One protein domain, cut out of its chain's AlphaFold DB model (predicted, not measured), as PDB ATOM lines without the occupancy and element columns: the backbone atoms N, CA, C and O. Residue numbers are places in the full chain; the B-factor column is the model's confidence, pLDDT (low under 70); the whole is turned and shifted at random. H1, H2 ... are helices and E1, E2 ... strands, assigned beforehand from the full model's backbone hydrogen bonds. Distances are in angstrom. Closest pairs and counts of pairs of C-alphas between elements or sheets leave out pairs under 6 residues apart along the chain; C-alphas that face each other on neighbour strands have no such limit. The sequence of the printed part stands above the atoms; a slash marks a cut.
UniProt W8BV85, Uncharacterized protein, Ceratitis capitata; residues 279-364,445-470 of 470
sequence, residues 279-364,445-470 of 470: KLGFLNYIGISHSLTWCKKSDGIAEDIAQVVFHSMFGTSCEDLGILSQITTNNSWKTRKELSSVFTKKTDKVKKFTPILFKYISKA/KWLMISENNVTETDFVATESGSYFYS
ATOM      1  N   LYS A 279       5.651 -41.636 -36.609       86.69
ATOM      2  CA  LYS A 279       5.537 -40.415 -37.414       86.69
ATOM      3  C   LYS A 279       4.828 -40.631 -38.756       86.69
ATOM      4  O   LYS A 279       3.994 -39.814 -39.130       86.69
ATOM      5  N   LEU A 280       5.124 -41.728 -39.461       86.94
ATOM      6  CA  LEU A 280       4.534 -42.004 -40.777       86.94
ATOM      7  C   LEU A 280       3.013 -42.168 -40.718       86.94
ATOM      8  O   LEU A 280       2.327 -41.741 -41.639       86.94
ATOM      9  N   GLY A 281       2.468 -42.717 -39.627       88.88
ATOM     10  CA  GLY A 281       1.021 -42.827 -39.446       88.88
ATOM     11  C   GLY A 281       0.343 -41.456 -39.424       88.88
ATOM     12  O   GLY A 281      -0.643 -41.238 -40.126       88.88
ATOM     13  N   PHE A 282       0.915 -40.505 -38.685       90.56
ATOM     14  CA  PHE A 282       0.415 -39.129 -38.624       90.56
ATOM     15  C   PHE A 282       0.569 -38.387 -39.956       90.56
ATOM     16  O   PHE A 282      -0.364 -37.713 -40.386       90.56
ATOM     17  N   LEU A 283       1.712 -38.536 -40.633       89.19
ATOM     18  CA  LEU A 283       1.935 -37.903 -41.938       89.19
ATOM     19  C   LEU A 283       0.984 -38.452 -43.007       89.19
ATOM     20  O   LEU A 283       0.383 -37.668 -43.738       89.19
ATOM     21  N   ASN A 284       0.778 -39.772 -43.051       90.62
ATOM     22  CA  ASN A 284      -0.207 -40.391 -43.939       90.62
ATOM     23  C   ASN A 284      -1.615 -39.883 -43.632       90.62
ATOM     24  O   ASN A 284      -2.349 -39.528 -44.551       90.62
ATOM     25  N   TYR A 285      -1.991 -39.821 -42.349       93.31
ATOM     26  CA  TYR A 285      -3.281 -39.271 -41.948       93.31
ATOM     27  C   TYR A 285      -3.480 -37.866 -42.513       93.31
ATOM     28  O   TYR A 285      -4.465 -37.636 -43.202       93.31
ATOM     29  N   ILE A 286      -2.544 -36.953 -42.270       91.81
ATOM     30  CA  ILE A 286      -2.684 -35.544 -42.650       91.81
ATOM     31  C   ILE A 286      -2.646 -35.378 -44.169       91.81
ATOM     32  O   ILE A 286      -3.563 -34.785 -44.736       91.81
ATOM     33  N   GLY A 287      -1.642 -35.958 -44.832       90.25
ATOM     34  CA  GLY A 287      -1.451 -35.820 -46.277       90.25
ATOM     35  C   GLY A 287      -2.622 -36.368 -47.092       90.25
ATOM     36  O   GLY A 287      -3.006 -35.780 -48.100       90.25
ATOM     37  N   ILE A 288      -3.242 -37.459 -46.634       92.44
ATOM     38  CA  ILE A 288      -4.373 -38.079 -47.332       92.44
ATOM     39  C   ILE A 288      -5.685 -37.399 -46.949       92.44
ATOM     40  O   ILE A 288      -6.500 -37.116 -47.827       92.44
ATOM     41  N   SER A 289      -5.903 -37.112 -45.662       93.88
ATOM     42  CA  SER A 289      -7.198 -36.648 -45.150       93.88
ATOM     43  C   SER A 289      -7.685 -35.358 -45.799       93.88
ATOM     44  O   SER A 289      -8.883 -35.243 -46.040       93.88
ATOM     45  N   HIS A 290      -6.779 -34.436 -46.139       89.38
ATOM     46  CA  HIS A 290      -7.113 -33.204 -46.865       89.38
ATOM     47  C   HIS A 290      -7.669 -33.443 -48.271       89.38
ATOM     48  O   HIS A 290      -8.423 -32.622 -48.785       89.38
ATOM     49  N   SER A 291      -7.281 -34.549 -48.906       91.94
ATOM     50  CA  SER A 291      -7.686 -34.871 -50.274       91.94
ATOM     51  C   SER A 291      -9.000 -35.648 -50.351       91.94
ATOM     52  O   SER A 291      -9.531 -35.819 -51.447       91.94
ATOM     53  N   LEU A 292      -9.517 -36.125 -49.212       96.44
ATOM     54  CA  LEU A 292     -10.691 -36.985 -49.150       96.44
ATOM     55  C   LEU A 292     -11.937 -36.224 -48.696       96.44
ATOM     56  O   LEU A 292     -11.911 -35.429 -47.761       96.44
ATOM     57  N   THR A 293     -13.071 -36.559 -49.305       97.31
ATOM     58  CA  THR A 293     -14.399 -36.241 -48.782       97.31
ATOM     59  C   THR A 293     -14.809 -37.327 -47.797       97.31
ATOM     60  O   THR A 293     -15.115 -38.452 -48.193       97.31
ATOM     61  N   TRP A 294     -14.839 -37.000 -46.508       98.12
ATOM     62  CA  TRP A 294     -15.280 -37.935 -45.477       98.12
ATOM     63  C   TRP A 294     -16.789 -37.874 -45.327       98.12
ATOM     64  O   TRP A 294     -17.370 -36.786 -45.283       98.12
ATOM     65  N   CYS A 295     -17.435 -39.035 -45.236       97.56
ATOM     66  CA  CYS A 295     -18.869 -39.091 -45.021       97.56
ATOM     67  C   CYS A 295     -19.304 -40.215 -44.082       97.56
ATOM     68  O   CYS A 295     -18.630 -41.233 -43.895       97.56
ATOM     69  N   LYS A 296     -20.452 -39.987 -43.445       95.69
ATOM     70  CA  LYS A 296     -21.089 -40.928 -42.531       95.69
ATOM     71  C   LYS A 296     -22.597 -40.695 -42.479       95.69
ATOM     72  O   LYS A 296     -23.045 -39.550 -42.471       95.69
ATOM     73  N   LYS A 297     -23.384 -41.764 -42.359       94.81
ATOM     74  CA  LYS A 297     -24.797 -41.681 -41.989       94.81
ATOM     75  C   LYS A 297     -24.937 -41.316 -40.511       94.81
ATOM     76  O   LYS A 297     -24.488 -42.072 -39.638       94.81
ATOM     77  N   SER A 298     -25.506 -40.144 -40.234       93.81
ATOM     78  CA  SER A 298     -25.691 -39.601 -38.880       93.81
ATOM     79  C   SER A 298     -26.647 -38.403 -38.885       93.81
ATOM     80  O   SER A 298     -26.680 -37.637 -39.848       93.81
ATOM     81  N   ASP A 299     -27.412 -38.229 -37.804       92.25
ATOM     82  CA  ASP A 299     -28.220 -37.021 -37.582       92.25
ATOM     83  C   ASP A 299     -27.417 -35.920 -36.866       92.25
ATOM     84  O   ASP A 299     -27.851 -34.769 -36.827       92.25
ATOM     85  N   GLY A 300     -26.234 -36.257 -36.343       93.38
ATOM     86  CA  GLY A 300     -25.299 -35.297 -35.765       93.38
ATOM     87  C   GLY A 300     -24.774 -34.283 -36.786       93.38
ATOM     88  O   GLY A 300     -24.831 -34.487 -38.006       93.38
ATOM     89  N   ILE A 301     -24.247 -33.173 -36.274       95.50
ATOM     90  CA  ILE A 301     -23.565 -32.163 -37.090       95.50
ATOM     91  C   ILE A 301     -22.170 -32.651 -37.508       95.50
ATOM     92  O   ILE A 301     -21.629 -33.598 -36.932       95.50
ATOM     93  N   ALA A 302     -21.603 -32.040 -38.548       96.56
ATOM     94  CA  ALA A 302     -20.368 -32.503 -39.180       96.56
ATOM     95  C   ALA A 302     -19.170 -32.500 -38.212       96.56
ATOM     96  O   ALA A 302     -18.392 -33.453 -38.188       96.56
ATOM     97  N   GLU A 303     -19.063 -31.464 -37.387       97.44
ATOM     98  CA  GLU A 303     -17.997 -31.256 -36.406       97.44
ATOM     99  C   GLU A 303     -18.022 -32.343 -35.324       97.44
ATOM    100  O   GLU A 303     -16.998 -32.942 -34.997       97.44
ATOM    101  N   ASP A 304     -19.219 -32.665 -34.836       97.19
ATOM    102  CA  ASP A 304     -19.442 -33.685 -33.812       97.19
ATOM    103  C   ASP A 304     -19.069 -35.077 -34.335       97.19
ATOM    104  O   ASP A 304     -18.437 -35.873 -33.637       97.19
ATOM    105  N   ILE A 305     -19.409 -35.365 -35.595       97.12
ATOM    106  CA  ILE A 305     -19.002 -36.604 -36.265       97.12
ATOM    107  C   ILE A 305     -17.475 -36.659 -36.369       97.12
ATOM    108  O   ILE A 305     -16.885 -37.674 -35.996       97.12
ATOM    109  N   ALA A 306     -16.836 -35.581 -36.831       98.00
ATOM    110  CA  ALA A 306     -15.384 -35.510 -36.967       98.00
ATOM    111  C   ALA A 306     -14.668 -35.766 -35.630       98.00
ATOM    112  O   ALA A 306     -13.678 -36.500 -35.597       98.00
ATOM    113  N   GLN A 307     -15.204 -35.244 -34.522       98.06
ATOM    114  CA  GLN A 307     -14.661 -35.466 -33.182       98.06
ATOM    115  C   GLN A 307     -14.716 -36.940 -32.760       98.06
ATOM    116  O   GLN A 307     -13.711 -37.500 -32.317       98.06
ATOM    117  N   VAL A 308     -15.863 -37.604 -32.935       97.44
ATOM    118  CA  VAL A 308     -15.999 -39.034 -32.599       97.44
ATOM    119  C   VAL A 308     -15.067 -39.887 -33.459       97.44
ATOM    120  O   VAL A 308     -14.442 -40.823 -32.953       97.44
ATOM    121  N   VAL A 309     -14.941 -39.561 -34.749       97.62
ATOM    122  CA  VAL A 309     -14.014 -40.245 -35.662       97.62
ATOM    123  C   VAL A 309     -12.579 -40.087 -35.181       97.62
ATOM    124  O   VAL A 309     -11.872 -41.087 -35.086       97.62
ATOM    125  N   PHE A 310     -12.173 -38.876 -34.802       97.94
ATOM    126  CA  PHE A 310     -10.834 -38.618 -34.282       97.94
ATOM    127  C   PHE A 310     -10.546 -39.434 -33.016       97.94
ATOM    128  O   PHE A 310      -9.549 -40.156 -32.968       97.94
ATOM    129  N   HIS A 311     -11.447 -39.409 -32.029       97.25
ATOM    130  CA  HIS A 311     -11.307 -40.229 -30.821       97.25
ATOM    131  C   HIS A 311     -11.166 -41.719 -31.143       97.25
ATOM    132  O   HIS A 311     -10.331 -42.404 -30.552       97.25
ATOM    133  N   SER A 312     -11.937 -42.205 -32.116       96.94
ATOM    134  CA  SER A 312     -11.930 -43.611 -32.526       96.94
ATOM    135  C   SER A 312     -10.654 -44.008 -33.277       96.94
ATOM    136  O   SER A 312     -10.187 -45.138 -33.152       96.94
ATOM    137  N   MET A 313     -10.080 -43.095 -34.063       96.31
ATOM    138  CA  MET A 313      -8.844 -43.349 -34.809       96.31
ATOM    139  C   MET A 313      -7.617 -43.323 -33.907       96.31
ATOM    140  O   MET A 313      -6.750 -44.180 -34.039       96.31
ATOM    141  N   PHE A 314      -7.532 -42.358 -32.996       95.19
ATOM    142  CA  PHE A 314      -6.321 -42.123 -32.203       95.19
ATOM    143  C   PHE A 314      -6.406 -42.670 -30.774       95.19
ATOM    144  O   PHE A 314      -5.432 -42.585 -30.032       95.19
ATOM    145  N   GLY A 315      -7.549 -43.242 -30.381       92.50
ATOM    146  CA  GLY A 315      -7.761 -43.773 -29.034       92.50
ATOM    147  C   GLY A 315      -7.836 -42.686 -27.959       92.50
ATOM    148  O   GLY A 315      -7.559 -42.957 -26.796       92.50
ATOM    149  N   THR A 316      -8.207 -41.456 -28.323       94.38
ATOM    150  CA  THR A 316      -8.168 -40.291 -27.422       94.38
ATOM    151  C   THR A 316      -9.464 -40.080 -26.638       94.38
ATOM    152  O   THR A 316      -9.653 -39.035 -26.032       94.38
ATOM    153  N   SER A 317     -10.386 -41.051 -26.620       93.00
ATOM    154  CA  SER A 317     -11.624 -40.948 -25.822       93.00
ATOM    155  C   SER A 317     -11.380 -40.948 -24.309       93.00
ATOM    156  O   SER A 317     -12.312 -40.760 -23.541       93.00
ATOM    157  N   CYS A 318     -10.153 -41.222 -23.872       90.50
ATOM    158  CA  CYS A 318      -9.743 -41.178 -22.471       90.50
ATOM    159  C   CYS A 318      -8.611 -40.165 -22.235       90.50
ATOM    160  O   CYS A 318      -7.991 -40.209 -21.181       90.50
ATOM    161  N   GLU A 319      -8.322 -39.316 -23.225       91.81
ATOM    162  CA  GLU A 319      -7.325 -38.246 -23.133       91.81
ATOM    163  C   GLU A 319      -7.963 -36.967 -22.576       91.81
ATOM    164  O   GLU A 319      -9.182 -36.777 -22.682       91.81
ATOM    165  N   ASP A 320      -7.139 -36.083 -22.018       90.69
ATOM    166  CA  ASP A 320      -7.575 -34.749 -21.608       90.69
ATOM    167  C   ASP A 320      -7.961 -33.891 -22.828       90.69
ATOM    168  O   ASP A 320      -7.184 -33.687 -23.767       90.69
ATOM    169  N   LEU A 321      -9.181 -33.351 -22.817       92.19
ATOM    170  CA  LEU A 321      -9.718 -32.548 -23.918       92.19
ATOM    171  C   LEU A 321      -8.962 -31.220 -24.112       92.19
ATOM    172  O   LEU A 321      -8.925 -30.687 -25.223       92.19
ATOM    173  N   GLY A 322      -8.331 -30.702 -23.061       90.69
ATOM    174  CA  GLY A 322      -7.452 -29.536 -23.091       90.69
ATOM    175  C   GLY A 322      -6.140 -29.809 -23.818       90.69
ATOM    176  O   GLY A 322      -5.692 -28.958 -24.586       90.69
ATOM    177  N   ILE A 323      -5.558 -31.003 -23.677       92.31
ATOM    178  CA  ILE A 323      -4.425 -31.410 -24.525       92.31
ATOM    179  C   ILE A 323      -4.875 -31.426 -25.988       92.31
ATOM    180  O   ILE A 323      -4.221 -30.832 -26.849       92.31
ATOM    181  N   LEU A 324      -6.018 -32.056 -26.279       95.06
ATOM    182  CA  LEU A 324      -6.523 -32.175 -27.649       95.06
ATOM    183  C   LEU A 324      -6.808 -30.813 -28.301       95.06
ATOM    184  O   LEU A 324      -6.526 -30.641 -29.491       95.06
ATOM    185  N   SER A 325      -7.307 -29.827 -27.549       96.38
ATOM    186  CA  SER A 325      -7.548 -28.474 -28.070       96.38
ATOM    187  C   SER A 325      -6.256 -27.760 -28.480       96.38
ATOM    188  O   SER A 325      -6.202 -27.048 -29.488       96.38
ATOM    189  N   GLN A 326      -5.171 -28.005 -27.748       95.56
ATOM    190  CA  GLN A 326      -3.871 -27.404 -28.026       95.56
ATOM    191  C   GLN A 326      -3.155 -28.093 -29.189       95.56
ATOM    192  O   GLN A 326      -2.548 -27.407 -30.011       95.56
ATOM    193  N   ILE A 327      -3.252 -29.421 -29.309       95.88
ATOM    194  CA  ILE A 327      -2.466 -30.180 -30.298       95.88
ATOM    195  C   ILE A 327      -3.173 -30.400 -31.633       95.88
ATOM    196  O   ILE A 327      -2.529 -30.845 -32.583       95.88
ATOM    197  N   THR A 328      -4.465 -30.087 -31.744       97.44
ATOM    198  CA  THR A 328      -5.253 -30.302 -32.970       97.44
ATOM    199  C   THR A 328      -5.824 -29.012 -33.551       97.44
ATOM    200  O   THR A 328      -5.818 -27.961 -32.916       97.44
ATOM    201  N   THR A 329      -6.340 -29.072 -34.775       97.00
ATOM    202  CA  THR A 329      -7.057 -27.959 -35.413       97.00
ATOM    203  C   THR A 329      -8.418 -27.676 -34.777       97.00
ATOM    204  O   THR A 329      -9.017 -26.649 -35.084       97.00
ATOM    205  N   ASN A 330      -8.920 -28.561 -33.910       97.19
ATOM    206  CA  ASN A 330     -10.162 -28.344 -33.186       97.19
ATOM    207  C   ASN A 330      -9.874 -27.752 -31.804       97.19
ATOM    208  O   ASN A 330      -9.312 -28.430 -30.952       97.19
ATOM    209  N   ASN A 331     -10.312 -26.516 -31.565       95.62
ATOM    210  CA  ASN A 331     -10.103 -25.839 -30.284       95.62
ATOM    211  C   ASN A 331     -11.250 -26.077 -29.281       95.62
ATOM    212  O   ASN A 331     -11.099 -25.743 -28.110       95.62
ATOM    213  N   SER A 332     -12.384 -26.637 -29.718       96.12
ATOM    214  CA  SER A 332     -13.567 -26.861 -28.876       96.12
ATOM    215  C   SER A 332     -13.951 -28.337 -28.880       96.12
ATOM    216  O   SER A 332     -14.526 -28.849 -29.841       96.12
ATOM    217  N   TRP A 333     -13.583 -29.038 -27.811       97.25
ATOM    218  CA  TRP A 333     -13.860 -30.460 -27.641       97.25
ATOM    219  C   TRP A 333     -15.067 -30.660 -26.739       97.25
ATOM    220  O   TRP A 333     -15.124 -30.121 -25.637       97.25
ATOM    221  N   LYS A 334     -16.018 -31.463 -27.210       97.81
ATOM    222  CA  LYS A 334     -17.248 -31.790 -26.491       97.81
ATOM    223  C   LYS A 334     -17.116 -33.092 -25.711       97.81
ATOM    224  O   LYS A 334     -16.464 -34.040 -26.154       97.81
ATOM    225  N   THR A 335     -17.805 -33.173 -24.586       96.56
ATOM    226  CA  THR A 335     -18.037 -34.422 -23.859       96.56
ATOM    227  C   THR A 335     -18.942 -35.358 -24.660       96.56
ATOM    228  O   THR A 335     -19.722 -34.963 -25.532       96.56
ATOM    229  N   ARG A 336     -18.920 -36.642 -24.318       94.38
ATOM    230  CA  ARG A 336     -19.773 -37.669 -24.915       94.38
ATOM    231  C   ARG A 336     -21.257 -37.349 -24.735       94.38
ATOM    232  O   ARG A 336     -22.058 -37.685 -25.606       94.38
ATOM    233  N   LYS A 337     -21.634 -36.735 -23.609       93.69
ATOM    234  CA  LYS A 337     -23.019 -36.331 -23.330       93.69
ATOM    235  C   LYS A 337     -23.496 -35.281 -24.336       93.69
ATOM    236  O   LYS A 337     -24.599 -35.405 -24.868       93.69
ATOM    237  N   GLU A 338     -22.653 -34.299 -24.635       96.00
ATOM    238  CA  GLU A 338     -22.934 -33.245 -25.617       96.00
ATOM    239  C   GLU A 338     -23.011 -33.792 -27.052       96.00
ATOM    240  O   GLU A 338     -23.803 -33.302 -27.851       96.00
ATOM    241  N   LEU A 339     -22.280 -34.869 -27.357       95.19
ATOM    242  CA  LEU A 339     -22.302 -35.559 -28.657       95.19
ATOM    243  C   LEU A 339     -23.421 -36.606 -28.805       95.19
ATOM    244  O   LEU A 339     -23.378 -37.443 -29.711       95.19
ATOM    245  N   SER A 340     -24.424 -36.607 -27.923       90.50
ATOM    246  CA  SER A 340     -25.480 -37.633 -27.910       90.50
ATOM    247  C   SER A 340     -26.164 -37.842 -29.271       90.50
ATOM    248  O   SER A 340     -26.462 -38.983 -29.622       90.50
ATOM    249  N   SER A 341     -26.324 -36.780 -30.069       90.38
ATOM    250  CA  SER A 341     -26.914 -36.795 -31.419       90.38
ATOM    251  C   SER A 341     -26.123 -37.604 -32.458       90.38
ATOM    252  O   SER A 341     -26.693 -38.052 -33.447       90.38
ATOM    253  N   VAL A 342     -24.823 -37.834 -32.248       91.50
ATOM    254  CA  VAL A 342     -24.001 -38.706 -33.113       91.50
ATOM    255  C   VAL A 342     -24.242 -40.183 -32.793       91.50
ATOM    256  O   VAL A 342     -24.012 -41.065 -33.622       91.50
ATOM    257  N   PHE A 343     -24.703 -40.470 -31.575       88.81
ATOM    258  CA  PHE A 343     -24.881 -41.824 -31.057       88.81
ATOM    259  C   PHE A 343     -26.332 -42.319 -31.109       88.81
ATOM    260  O   PHE A 343     -26.581 -43.477 -30.750       88.81
ATOM    261  N   THR A 344     -27.277 -41.475 -31.536       81.00
ATOM    262  CA  THR A 344     -28.696 -41.815 -31.710       81.00
ATOM    263  C   THR A 344     -28.922 -42.805 -32.866       81.00
ATOM    264  O   THR A 344     -27.989 -43.265 -33.527       81.00
ATOM    265  N   LYS A 345     -30.178 -43.252 -33.030       73.38
ATOM    266  CA  LYS A 345     -30.574 -44.338 -33.945       73.38
ATOM    267  C   LYS A 345     -30.107 -44.103 -35.391       73.38
ATOM    268  O   LYS A 345     -29.892 -42.983 -35.828       73.38
ATOM    269  N   LYS A 346     -29.991 -45.211 -36.136       77.06
ATOM    270  CA  LYS A 346     -29.627 -45.216 -37.559       77.06
ATOM    271  C   LYS A 346     -30.537 -44.268 -38.351       77.06
ATOM    272  O   LYS A 346     -31.755 -44.394 -38.282       77.06
ATOM    273  N   THR A 347     -29.912 -43.392 -39.124       88.56
ATOM    274  CA  THR A 347     -30.533 -42.512 -40.118       88.56
ATOM    275  C   THR A 347     -29.952 -42.844 -41.490       88.56
ATOM    276  O   THR A 347     -28.861 -43.410 -41.574       88.56
ATOM    277  N   ASP A 348     -30.649 -42.482 -42.564       89.00
ATOM    278  CA  ASP A 348     -30.131 -42.600 -43.933       89.00
ATOM    279  C   ASP A 348     -29.483 -41.311 -44.448       89.00
ATOM    280  O   ASP A 348     -28.909 -41.294 -45.537       89.00
ATOM    281  N   LYS A 349     -29.508 -40.238 -43.647       92.69
ATOM    282  CA  LYS A 349     -28.885 -38.960 -43.997       92.69
ATOM    283  C   LYS A 349     -27.367 -39.079 -43.981       92.69
ATOM    284  O   LYS A 349     -26.759 -39.221 -42.922       92.69
ATOM    285  N   VAL A 350     -26.757 -38.964 -45.156       95.75
ATOM    286  CA  VAL A 350     -25.300 -38.905 -45.312       95.75
ATOM    287  C   VAL A 350     -24.816 -37.490 -45.002       95.75
ATOM    288  O   VAL A 350     -25.213 -36.524 -45.653       95.75
ATOM    289  N   LYS A 351     -23.936 -37.365 -44.013       96.50
ATOM    290  CA  LYS A 351     -23.253 -36.124 -43.648       96.50
ATOM    291  C   LYS A 351     -21.819 -36.176 -44.143       96.50
ATOM    292  O   LYS A 351     -21.118 -37.154 -43.889       96.50
ATOM    293  N   LYS A 352     -21.397 -35.121 -44.838       97.88
ATOM    294  CA  LYS A 352     -19.991 -34.873 -45.162       97.88
ATOM    295  C   LYS A 352     -19.361 -34.060 -44.036       97.88
ATOM    296  O   LYS A 352     -20.046 -33.222 -43.452       97.88
ATOM    297  N   PHE A 353     -18.096 -34.305 -43.729       97.75
ATOM    298  CA  PHE A 353     -17.375 -33.565 -42.695       97.75
ATOM    299  C   PHE A 353     -15.890 -33.433 -43.032       97.75
ATOM    300  O   PHE A 353     -15.354 -34.197 -43.836       97.75
ATOM    301  N   THR A 354     -15.236 -32.465 -42.396       97.00
ATOM    302  CA  THR A 354     -13.785 -32.275 -42.478       97.00
ATOM    303  C   THR A 354     -13.130 -32.954 -41.275       97.00
ATOM    304  O   THR A 354     -13.554 -32.707 -40.145       97.00
ATOM    305  N   PRO A 355     -12.128 -33.822 -41.473       97.38
ATOM    306  CA  PRO A 355     -11.436 -34.486 -40.373       97.38
ATOM    307  C   PRO A 355     -10.642 -33.484 -39.519       97.38
ATOM    308  O   PRO A 355     -10.103 -32.503 -40.027       97.38
ATOM    309  N   ILE A 356     -10.539 -33.756 -38.215       97.75
ATOM    310  CA  ILE A 356      -9.706 -32.975 -37.287       97.75
ATOM    311  C   ILE A 356      -8.241 -33.369 -37.482       97.75
ATOM    312  O   ILE A 356      -7.923 -34.557 -37.513       97.75
ATOM    313  N   LEU A 357      -7.338 -32.397 -37.586       96.06
ATOM    314  CA  LEU A 357      -5.928 -32.635 -37.898       96.06
ATOM    315  C   LEU A 357      -5.024 -32.250 -36.734       96.06
ATOM    316  O   LEU A 357      -5.414 -31.477 -35.864       96.06
ATOM    317  N   PHE A 358      -3.804 -32.779 -36.720       95.19
ATOM    318  CA  PHE A 358      -2.804 -32.412 -35.722       95.19
ATOM    319  C   PHE A 358      -2.036 -31.156 -36.140       95.19
ATOM    320  O   PHE A 358      -1.601 -31.042 -37.283       95.19
ATOM    321  N   LYS A 359      -1.828 -30.254 -35.178       95.12
ATOM    322  CA  LYS A 359      -0.829 -29.172 -35.204       95.12
ATOM    323  C   LYS A 359       0.494 -29.670 -34.616       95.12
ATOM    324  O   LYS A 359       1.564 -29.388 -35.148       95.12
ATOM    325  N   TYR A 360       0.390 -30.460 -33.544       94.19
ATOM    326  CA  TYR A 360       1.511 -31.081 -32.850       94.19
ATOM    327  C   TYR A 360       1.274 -32.582 -32.702       94.19
ATOM    328  O   TYR A 360       0.150 -33.017 -32.459       94.19
ATOM    329  N   ILE A 361       2.333 -33.377 -32.820       92.88
ATOM    330  CA  ILE A 361       2.307 -34.818 -32.556       92.88
ATOM    331  C   ILE A 361       3.412 -35.208 -31.589       92.88
ATOM    332  O   ILE A 361       4.448 -34.557 -31.480       92.88
ATOM    333  N   SER A 362       3.205 -36.323 -30.911       89.38
ATOM    334  CA  SER A 362       4.212 -36.995 -30.101       89.38
ATOM    335  C   SER A 362       4.066 -38.505 -30.295       89.38
ATOM    336  O   SER A 362       3.182 -38.981 -31.017       89.38
ATOM    337  N   LYS A 363       4.971 -39.292 -29.704       82.25
ATOM    338  CA  LYS A 363       4.878 -40.753 -29.775       82.25
ATOM    339  C   LYS A 363       3.574 -41.208 -29.111       82.25
ATOM    340  O   LYS A 363       3.358 -40.925 -27.937       82.25
ATOM    341  N   ALA A 364       2.754 -41.978 -29.829       78.44
ATOM    342  CA  ALA A 364       1.506 -42.543 -29.312       78.44
ATOM    343  C   ALA A 364       1.782 -43.681 -28.308       78.44
ATOM    344  O   ALA A 364       1.668 -44.869 -28.616       78.44
ATOM    345  N   LYS A 445       9.619 -35.030 -26.461       86.88
ATOM    346  CA  LYS A 445       9.242 -33.716 -26.983       86.88
ATOM    347  C   LYS A 445       8.053 -33.804 -27.938       86.88
ATOM    348  O   LYS A 445       7.820 -34.839 -28.570       86.88
ATOM    349  N   TRP A 446       7.351 -32.686 -28.068       90.94
ATOM    350  CA  TRP A 446       6.350 -32.483 -29.103       90.94
ATOM    351  C   TRP A 446       7.011 -32.088 -30.422       90.94
ATOM    352  O   TRP A 446       7.992 -31.339 -30.453       90.94
ATOM    353  N   LEU A 447       6.448 -32.587 -31.517       93.00
ATOM    354  CA  LEU A 447       6.834 -32.244 -32.876       93.00
ATOM    355  C   LEU A 447       5.734 -31.389 -33.500       93.00
ATOM    356  O   LEU A 447       4.577 -31.807 -33.512       93.00
ATOM    357  N   MET A 448       6.075 -30.228 -34.042       94.56
ATOM    358  CA  MET A 448       5.149 -29.411 -34.827       94.56
ATOM    359  C   MET A 448       5.083 -29.933 -36.255       94.56
ATOM    360  O   MET A 448       6.105 -30.333 -36.810       94.56
ATOM    361  N   ILE A 449       3.892 -29.916 -36.847       90.44
ATOM    362  CA  ILE A 449       3.674 -30.305 -38.240       90.44
ATOM    363  C   ILE A 449       3.535 -29.051 -39.098       90.44
ATOM    364  O   ILE A 449       2.645 -28.236 -38.870       90.44
ATOM    365  N   SER A 450       4.379 -28.929 -40.121       87.44
ATOM    366  CA  SER A 450       4.310 -27.856 -41.121       87.44
ATOM    367  C   SER A 450       4.651 -28.413 -42.501       87.44
ATOM    368  O   SER A 450       5.728 -28.981 -42.670       87.44
ATOM    369  N   GLU A 451       3.753 -28.262 -43.479       77.31
ATOM    370  CA  GLU A 451       4.017 -28.565 -44.902       77.31
ATOM    371  C   GLU A 451       4.664 -29.950 -45.147       77.31
ATOM    372  O   GLU A 451       5.676 -30.077 -45.829       77.31
ATOM    373  N   ASN A 452       4.092 -31.009 -44.557       75.88
ATOM    374  CA  ASN A 452       4.587 -32.402 -44.592       75.88
ATOM    375  C   ASN A 452       5.921 -32.673 -43.874       75.88
ATOM    376  O   ASN A 452       6.398 -33.811 -43.871       75.88
ATOM    377  N   ASN A 453       6.493 -31.677 -43.204       85.31
ATOM    378  CA  ASN A 453       7.639 -31.833 -42.323       85.31
ATOM    379  C   ASN A 453       7.216 -31.836 -40.853       85.31
ATOM    380  O   ASN A 453       6.130 -31.389 -40.482       85.31
ATOM    381  N   VAL A 454       8.105 -32.365 -40.012       89.56
ATOM    382  CA  VAL A 454       7.983 -32.283 -38.555       89.56
ATOM    383  C   VAL A 454       9.272 -31.787 -37.951       89.56
ATOM    384  O   VAL A 454      10.347 -32.293 -38.279       89.56
ATOM    385  N   THR A 455       9.136 -30.840 -37.037       93.75
ATOM    386  CA  THR A 455      10.240 -30.207 -36.322       93.75
ATOM    387  C   THR A 455      10.032 -30.366 -34.824       93.75
ATOM    388  O   THR A 455       8.907 -30.288 -34.335       93.75
ATOM    389  N   GLU A 456      11.107 -30.645 -34.083       93.88
ATOM    390  CA  GLU A 456      11.045 -30.640 -32.618       93.88
ATOM    391  C   GLU A 456      10.718 -29.243 -32.092       93.88
ATOM    392  O   GLU A 456      11.151 -28.240 -32.657       93.88
ATOM    393  N   THR A 457       9.975 -29.190 -30.988       92.81
ATOM    394  CA  THR A 457       9.580 -27.939 -30.335       92.81
ATOM    395  C   THR A 457       9.706 -28.036 -28.821       92.81
ATOM    396  O   THR A 457       9.682 -29.133 -28.258       92.81
ATOM    397  N   ASP A 458       9.764 -26.874 -28.172       91.50
ATOM    398  CA  ASP A 458       9.666 -26.733 -26.713       91.50
ATOM    399  C   ASP A 458       8.213 -26.524 -26.246       91.50
ATOM    400  O   ASP A 458       7.963 -26.127 -25.111       91.50
ATOM    401  N   PHE A 459       7.239 -26.776 -27.126       91.19
ATOM    402  CA  PHE A 459       5.825 -26.737 -26.776       91.19
ATOM    403  C   PHE A 459       5.523 -27.770 -25.683       91.19
ATOM    404  O   PHE A 459       5.962 -28.919 -25.757       91.19
ATOM    405  N   VAL A 460       4.733 -27.363 -24.689       89.44
ATOM    406  CA  VAL A 460       4.231 -28.219 -23.612       89.44
ATOM    407  C   VAL A 460       2.720 -28.044 -23.561       89.44
ATOM    408  O   VAL A 460       2.235 -26.929 -23.385       89.44
ATOM    409  N   ALA A 461       1.984 -29.142 -23.738       87.69
ATOM    410  CA  ALA A 461       0.536 -29.144 -23.578       87.69
ATOM    411  C   ALA A 461       0.167 -29.207 -22.093       87.69
ATOM    412  O   ALA A 461       0.774 -29.967 -21.336       87.69
ATOM    413  N   THR A 462      -0.859 -28.457 -21.705       88.12
ATOM    414  CA  THR A 462      -1.379 -28.452 -20.331       88.12
ATOM    415  C   THR A 462      -2.715 -29.182 -20.254       88.12
ATOM    416  O   THR A 462      -3.603 -28.928 -21.069       88.12
ATOM    417  N   GLU A 463      -2.876 -30.067 -19.272       88.44
ATOM    418  CA  GLU A 463      -4.157 -30.717 -18.976       88.44
ATOM    419  C   GLU A 463      -5.179 -29.715 -18.419       88.44
ATOM    420  O   GLU A 463      -4.843 -28.787 -17.683       88.44
ATOM    421  N   SER A 464      -6.447 -29.906 -18.771       87.94
ATOM    422  CA  SER A 464      -7.575 -29.082 -18.322       87.94
ATOM    423  C   SER A 464      -8.401 -29.734 -17.209       87.94
ATOM    424  O   SER A 464      -9.198 -29.054 -16.564       87.94
ATOM    425  N   GLY A 465      -8.253 -31.045 -17.004       86.00
ATOM    426  CA  GLY A 465      -9.140 -31.859 -16.176       86.00
ATOM    427  C   GLY A 465     -10.501 -32.139 -16.825       86.00
ATOM    428  O   GLY A 465     -11.421 -32.585 -16.137       86.00
ATOM    429  N   SER A 466     -10.655 -31.857 -18.122       88.25
ATOM    430  CA  SER A 466     -11.876 -32.115 -18.887       88.25
ATOM    431  C   SER A 466     -11.723 -33.393 -19.700       88.25
ATOM    432  O   SER A 466     -10.768 -33.546 -20.462       88.25
ATOM    433  N   TYR A 467     -12.680 -34.311 -19.568       90.62
ATOM    434  CA  TYR A 467     -12.582 -35.651 -20.141       90.62
ATOM    435  C   TYR A 467     -13.785 -35.966 -21.014       90.62
ATOM    436  O   TYR A 467     -14.920 -35.619 -20.711       90.62
ATOM    437  N   PHE A 468     -13.568 -36.725 -22.082       92.50
ATOM    438  CA  PHE A 468     -14.645 -37.088 -22.998       92.50
ATOM    439  C   PHE A 468     -15.820 -37.818 -22.319       92.50
ATOM    440  O   PHE A 468     -16.968 -37.589 -22.680       92.50
ATOM    441  N   TYR A 469     -15.573 -38.696 -21.345       89.31
ATOM    442  CA  TYR A 469     -16.633 -39.466 -20.675       89.31
ATOM    443  C   TYR A 469     -17.245 -38.791 -19.436       89.31
ATOM    444  O   TYR A 469     -18.055 -39.444 -18.772       89.31
ATOM    445  N   SER A 470     -16.858 -37.549 -19.108       85.88
ATOM    446  CA  SER A 470     -17.396 -36.823 -17.945       85.88
ATOM    447  C   SER A 470     -18.870 -36.456 -18.082       85.88
ATOM    448  O   SER A 470     -19.311 -36.194 -19.229       85.88
TER     449      SER A 470
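Overview. This is residues 279 to 364 and 445 to 470 of the 470 residues of an uncharacterized protein of Ceratitis capitata (UniProt W8BV85). This is a flat model with H2 in its middle, the small two-stranded sheet E1 E2 packed beside H2 toward one end, and the hairpin E3 E4 at the opposite end. H1 lies along one rim between the two sheets, H3 lies on the other side of H2, and the unnamed tail, residues 458 to 470, runs along the outside. The printed part has 112 residues, with four named helices and four named strands in the order H1 E1 H2 H3 H4 E2 E3 E4; under half of the residues are in these elements, and the class is mixed. Both sheets are antiparallel. The whole is compact, with a radius of gyration of the C-alphas of 14.6 A, and only just flat, with spans of 44 by 34 by 19 A.

Along the chain. Find C-alpha 279 at (5.537, -40.415, -37.414); from there H1 runs to residue 289, 15.4 A. E1 follows at residues 293 to 297, 13.6 A. Look for H2 from C-alpha 302 at (-20.368, -32.503, -39.180) to residue 314, 18.4 A. H3 is residues 321 to 327, H4 residues 340 to 343, and E2 residues 350 to 353. Past the cut, E3 is residues 446 to 450, 13.0 A, and E4 runs over residues 453 to 457, 12.8 A, ending at C-alpha 457 at (9.580, -27.939, -30.335).

Arrangement. Begin at H1, which touches no helix; it and E4 are only just apart, their closest C-alphas 8.3 A from each other. E1 and E2 are antiparallel neighbours at 140 degrees; look for N 296 and O 351, 2.9 A apart and within hydrogen-bond range. The closest C-alphas of H2 and E2 are those of Ala 302 and Phe 353, 4.7 A apart. H3 touches no helix. H2 and H4 are close but not clearly touching, with the C-alphas of Ile 305 and Val 342 closest at 6.3 A. E3 and E4 form a hairpin, antiparallel at 143 degrees, with N 448 and O 455 within hydrogen-bond range at 2.8 A. Residues 360 to 361 pair antiparallel with residues 447 to 448 of E3. In H1, H2 and H3 every O i to N i+4 pair is within hydrogen-bond range; H4 is too short for such a pair.

Size, cuts and confidence. The two C-alphas farthest apart are those of Asp 348 and Asp 458, 46.2 A. Residues 365 to 444 are not printed, and C-alphas 364 and 445 are 12.0 A apart across this cut. Of the links that are printed whole, H3 to H4 is long, with 12 residues. The mean pLDDT of the printed part is 92.3, and no printed residue is under 70.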